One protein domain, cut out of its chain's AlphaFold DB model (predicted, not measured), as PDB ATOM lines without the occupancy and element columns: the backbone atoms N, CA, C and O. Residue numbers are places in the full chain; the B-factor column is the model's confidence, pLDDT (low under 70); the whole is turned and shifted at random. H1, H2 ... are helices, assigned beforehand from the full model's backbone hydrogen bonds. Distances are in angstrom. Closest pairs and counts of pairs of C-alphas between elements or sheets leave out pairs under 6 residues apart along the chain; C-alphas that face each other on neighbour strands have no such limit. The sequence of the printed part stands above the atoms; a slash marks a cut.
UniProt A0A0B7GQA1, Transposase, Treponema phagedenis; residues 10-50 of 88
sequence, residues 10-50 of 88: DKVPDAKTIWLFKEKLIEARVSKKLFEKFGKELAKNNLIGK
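What this domain is: This is residues 10 to 50 of the 88 residues of the protein "Transposase" of Treponema phagedenis (UniProt A0A0B7GQA1). Two helices of similar length, H1 and H2, meet near their ends at a tight link and make an open corner, an L with nothing between its arms. An unnamed tail, residues 10 to 14, leads into H1, and another, residues 45 to 50, follows H2. The printed part has 41 residues, with two named helices and no named strand, and its class is all helix. It is only just loose, close to extended, with a radius of gyration of the C-alphas of 13.2 A and spans of 32 by 28 by 16 A.

Where its parts are: H1 is residues 15 to 27, 18.5 A from first to last C-alpha, beginning at C-alpha 15 (98.628, 91.388, 45.032). H2 is residues 31 to 44, 20.1 A long, ending at C-alpha 44 (123.089, 82.424, 60.606).

How they stand to each other: H1 and H2 are close but not clearly touching; their closest C-alphas, those of Leu 25 and Ser 31, are 5.3 A apart. Their lines stand about perpendicular, at 76 degrees. In H1 and H2 every O i to N i+4 pair is within hydrogen-bond range.

The domain as a whole: The C-alphas farthest apart, those of Asp 10 and Lys 50, are 33.9 A apart. The printed part has no cut, and no printed residue is under 70 in pLDDT.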
ATOM      1  N   ASP A  10     106.584  82.290  34.015       80.00
ATOM      2  CA  ASP A  10     106.129  81.783  35.299       80.00
ATOM      3  C   ASP A  10     105.055  82.694  35.881       80.00
ATOM      4  O   ASP A  10     105.106  83.924  35.804       80.00
ATOM      5  N   LYS A  11     104.056  82.069  36.500       80.50
ATOM      6  CA  LYS A  11     102.963  82.793  37.136       80.50
ATOM      7  C   LYS A  11     103.478  83.504  38.385       80.50
ATOM      8  O   LYS A  11     103.671  82.884  39.431       80.50
ATOM      9  N   VAL A  12     103.653  84.818  38.286       83.31
ATOM     10  CA  VAL A  12     104.010  85.664  39.427       83.31
ATOM     11  C   VAL A  12     102.774  85.857  40.320       83.31
ATOM     12  O   VAL A  12     101.695  86.161  39.802       83.31
ATOM     13  N   PRO A  13     102.886  85.678  41.651       86.12
ATOM     14  CA  PRO A  13     101.792  85.963  42.572       86.12
ATOM     15  C   PRO A  13     101.342  87.419  42.449       86.12
ATOM     16  O   PRO A  13     102.139  88.340  42.632       86.12
ATOM     17  N   ASP A  14     100.059  87.631  42.172       88.25
ATOM     18  CA  ASP A  14      99.471  88.966  42.177       88.25
ATOM     19  C   ASP A  14      99.253  89.480  43.616       88.25
ATOM     20  O   ASP A  14      99.397  88.758  44.612       88.25
ATOM     21  N   ALA A  15      98.875  90.755  43.738       89.69
ATOM     22  CA  ALA A  15      98.628  91.388  45.032       89.69
ATOM     23  C   ALA A  15      97.595  90.619  45.879       89.69
ATOM     24  O   ALA A  15      97.750  90.499  47.097       89.69
ATOM     25  N   LYS A  16      96.570  90.046  45.236       93.81
ATOM     26  CA  LYS A  16      95.515  89.276  45.903       93.81
ATOM     27  C   LYS A  16      96.035  87.940  46.432       93.81
ATOM     28  O   LYS A  16      95.695  87.552  47.547       93.81
ATOM     29  N   THR A  17      96.886  87.262  45.671       91.94
ATOM     30  CA  THR A  17      97.534  86.005  46.063       91.94
ATOM     31  C   THR A  17      98.430  86.224  47.279       91.94
ATOM     32  O   THR A  17      98.365  85.455  48.241       91.94
ATOM     33  N   ILE A  18      99.211  87.310  47.283       92.38
ATOM     34  CA  ILE A  18     100.049  87.694  48.428       92.38
ATOM     35  C   ILE A  18      99.181  88.014  49.652       92.38
ATOM     36  O   ILE A  18      99.516  87.613  50.769       92.38
ATOM     37  N   TRP A  19      98.072  88.729  49.456       95.31
ATOM     38  CA  TRP A  19      97.142  89.057  50.533       95.31
ATOM     39  C   TRP A  19      96.517  87.801  51.155       95.31
ATOM     40  O   TRP A  19      96.628  87.615  52.365       95.31
ATOM     41  N   LEU A  20      95.974  86.894  50.338       96.06
ATOM     42  CA  LEU A  20      95.355  85.649  50.809       96.06
ATOM     43  C   LEU A  20      96.362  84.759  51.549       96.06
ATOM     44  O   LEU A  20      96.035  84.117  52.546       96.06
ATOM     45  N   PHE A  21      97.609  84.720  51.077       92.88
ATOM     46  CA  PHE A  21      98.682  84.016  51.774       92.88
ATOM     47  C   PHE A  21      98.924  84.598  53.175       92.88
ATOM     48  O   PHE A  21      98.988  83.847  54.148       92.88
ATOM     49  N   LYS A  22      99.009  85.930  53.296       92.44
ATOM     50  CA  LYS A  22      99.174  86.608  54.592       92.44
ATOM     51  C   LYS A  22      97.987  86.358  55.521       92.44
ATOM     52  O   LYS A  22      98.208  86.069  56.694       92.44
ATOM     53  N   GLU A  23      96.765  86.441  55.002       96.06
ATOM     54  CA  GLU A  23      95.536  86.193  55.761       96.06
ATOM     55  C   GLU A  23      95.538  84.787  56.374       96.06
ATOM     56  O   GLU A  23      95.435  84.646  57.592       96.06
ATOM     57  N   LYS A  24      95.823  83.756  55.569       95.88
ATOM     58  CA  LYS A  24      95.920  82.366  56.047       95.88
ATOM     59  C   LYS A  24      96.964  82.177  57.152       95.88
ATOM     60  O   LYS A  24      96.750  81.405  58.085       95.88
ATOM     61  N   LEU A  25      98.103  82.869  57.071       95.25
ATOM     62  CA  LEU A  25      99.131  82.806  58.119       95.25
ATOM     63  C   LEU A  25      98.670  83.456  59.434       95.25
ATOM     64  O   LEU A  25      99.037  82.977  60.515       95.25
ATOM     65  N   ILE A  26      97.880  84.530  59.339       93.94
ATOM     66  CA  ILE A  26      97.288  85.227  60.488       93.94
ATOM     67  C   ILE A  26      96.221  84.348  61.141       93.94
ATOM     68  O   ILE A  26      96.281  84.144  62.355       93.94
ATOM     69  N   GLU A  27      95.304  83.780  60.354       95.50
ATOM     70  CA  GLU A  27      94.268  82.855  60.837       95.50
ATOM     71  C   GLU A  27      94.881  81.652  61.561       95.50
ATOM     72  O   GLU A  27      94.475  81.307  62.672       95.50
ATOM     73  N   ALA A  28      95.934  81.071  60.983       95.44
ATOM     74  CA  ALA A  28      96.677  79.971  61.591       95.44
ATOM     75  C   ALA A  28      97.531  80.395  62.806       95.44
ATOM     76  O   ALA A  28      98.106  79.539  63.479       95.44
ATOM     77  N   ARG A  29      97.647  81.700  63.101       94.62
ATOM     78  CA  ARG A  29      98.473  82.280  64.183       94.62
ATOM     79  C   ARG A  29      99.951  81.873  64.127       94.62
ATOM     80  O   ARG A  29     100.642  81.857  65.147       94.62
ATOM     81  N   VAL A  30     100.466  81.570  62.935       95.50
ATOM     82  CA  VAL A  30     101.850  81.096  62.742       95.50
ATOM     83  C   VAL A  30     102.808  82.177  62.254       95.50
ATOM     84  O   VAL A  30     104.022  81.963  62.302       95.50
ATOM     85  N   SER A  31     102.304  83.346  61.840       90.50
ATOM     86  CA  SER A  31     103.109  84.435  61.265       90.50
ATOM     87  C   SER A  31     104.337  84.782  62.111       90.50
ATOM     88  O   SER A  31     105.452  84.799  61.597       90.50
ATOM     89  N   LYS A  32     104.162  84.974  63.426       91.06
ATOM     90  CA  LYS A  32     105.263  85.330  64.339       91.06
ATOM     91  C   LYS A  32     106.348  84.251  64.392       91.06
ATOM     92  O   LYS A  32     107.525  84.545  64.216       91.06
ATOM     93  N   LYS A  33     105.949  82.988  64.565       93.75
ATOM     94  CA  LYS A  33     106.872  81.844  64.635       93.75
ATOM     95  C   LYS A  33     107.650  81.664  63.329       93.75
ATOM     96  O   LYS A  33     108.818  81.281  63.358       93.75
ATOM     97  N   LEU A  34     107.007  81.926  62.191       93.38
ATOM     98  CA  LEU A  34     107.651  81.860  60.882       93.38
ATOM     99  C   LEU A  34     108.689  82.978  60.720       93.38
ATOM    100  O   LEU A  34     109.818  82.696  60.327       93.38
ATOM    101  N   PHE A  35     108.341  84.211  61.100       90.12
ATOM    102  CA  PHE A  35     109.265  85.349  61.080       90.12
ATOM    103  C   PHE A  35     110.480  85.136  61.986       90.12
ATOM    104  O   PHE A  35     111.604  85.400  61.571       90.12
ATOM    105  N   GLU A  36     110.287  84.601  63.193       93.44
ATOM    106  CA  GLU A  36     111.397  84.286  64.099       93.44
ATOM    107  C   GLU A  36     112.341  83.226  63.515       93.44
ATOM    108  O   GLU A  36     113.562  83.354  63.622       93.44
ATOM    109  N   LYS A  37     111.799  82.178  62.879       93.81
ATOM    110  CA  LYS A  37     112.615  81.165  62.190       93.81
ATOM    111  C   LYS A  37     113.382  81.761  61.014       93.81
ATOM    112  O   LYS A  37     114.570  81.493  60.871       93.81
ATOM    113  N   PHE A  38     112.709  82.572  60.205       90.31
ATOM    114  CA  PHE A  38     113.331  83.237  59.068       90.31
ATOM    115  C   PHE A  38     114.464  84.166  59.518       90.31
ATOM    116  O   PHE A  38     115.573  84.073  59.003       90.31
ATOM    117  N   GLY A  39     114.228  84.978  60.554       89.44
ATOM    118  CA  GLY A  39     115.253  85.831  61.153       89.44
ATOM    119  C   GLY A  39     116.456  85.039  61.673       89.44
ATOM    120  O   GLY A  39     117.589  85.449  61.452       89.44
ATOM    121  N   LYS A  40     116.244  83.872  62.295       92.69
ATOM    122  CA  LYS A  40     117.348  82.995  62.730       92.69
ATOM    123  C   LYS A  40     118.203  82.500  61.562       92.69
ATOM    124  O   LYS A  40     119.424  82.510  61.675       92.69
ATOM    125  N   GLU A  41     117.586  82.104  60.450       92.00
ATOM    126  CA  GLU A  41     118.337  81.703  59.254       92.00
ATOM    127  C   GLU A  41     119.073  82.886  58.616       92.00
ATOM    128  O   GLU A  41     120.244  82.757  58.266       92.00
ATOM    129  N   LEU A  42     118.457  84.069  58.540       89.88
ATOM    130  CA  LEU A  42     119.159  85.269  58.073       89.88
ATOM    131  C   LEU A  42     120.353  85.619  58.970       89.88
ATOM    132  O   LEU A  42     121.422  85.949  58.461       89.88
ATOM    133  N   ALA A  43     120.195  85.511  60.293       88.69
ATOM    134  CA  ALA A  43     121.273  85.753  61.249       88.69
ATOM    135  C   ALA A  43     122.436  84.784  61.027       88.69
ATOM    136  O   ALA A  43     123.588  85.204  60.979       88.69
ATOM    137  N   LYS A  44     122.118  83.495  60.854       91.81
ATOM    138  CA  LYS A  44     123.089  82.424  60.606       91.81
ATOM    139  C   LYS A  44     123.887  82.639  59.319       91.81
ATOM    140  O   LYS A  44     125.055  82.278  59.271       91.81
ATOM    141  N   ASN A  45     123.262  83.213  58.294       88.12
ATOM    142  CA  ASN A  45     123.912  83.516  57.019       88.12
ATOM    143  C   ASN A  45     124.556  84.915  56.986       88.12
ATOM    144  O   ASN A  45     124.980  85.357  55.923       88.12
ATOM    145  N   ASN A  46     124.617  85.631  58.117       83.38
ATOM    146  CA  ASN A  46     125.116  87.008  58.204       83.38
ATOM    147  C   ASN A  46     124.386  87.994  57.262       83.38
ATOM    148  O   ASN A  46     124.949  89.002  56.847       83.38
ATOM    149  N   LEU A  47     123.112  87.724  56.964       82.69
ATOM    150  CA  LEU A  47     122.265  88.523  56.069       82.69
ATOM    151  C   LEU A  47     121.374  89.528  56.816       82.69
ATOM    152  O   LEU A  47     120.560  90.214  56.200       82.69
ATOM    153  N   ILE A  48     121.486  89.619  58.143       79.00
ATOM    154  CA  ILE A  48     120.803  90.668  58.904       79.00
ATOM    155  C   ILE A  48     121.620  91.948  58.794       79.00
ATOM    156  O   ILE A  48     122.662  92.082  59.439       79.00
ATOM    157  N   GLY A  49     121.104  92.899  58.015       70.44
ATOM    158  CA  GLY A  49     121.597  94.269  58.017       70.44
ATOM    159  C   GLY A  49     121.406  94.880  59.401       70.44
ATOM    160  O   GLY A  49     120.280  95.075  59.856       70.44
ATOM    161  N   LYS A  50     122.515  95.139  60.092       73.75
ATOM    162  CA  LYS A  50     122.529  95.957  61.309       73.75
ATOM    163  C   LYS A  50     122.625  97.429  60.916       73.75
ATOM    164  O   LYS A  50     122.909  97.750  59.760       73.75
TER     165      LYS A  50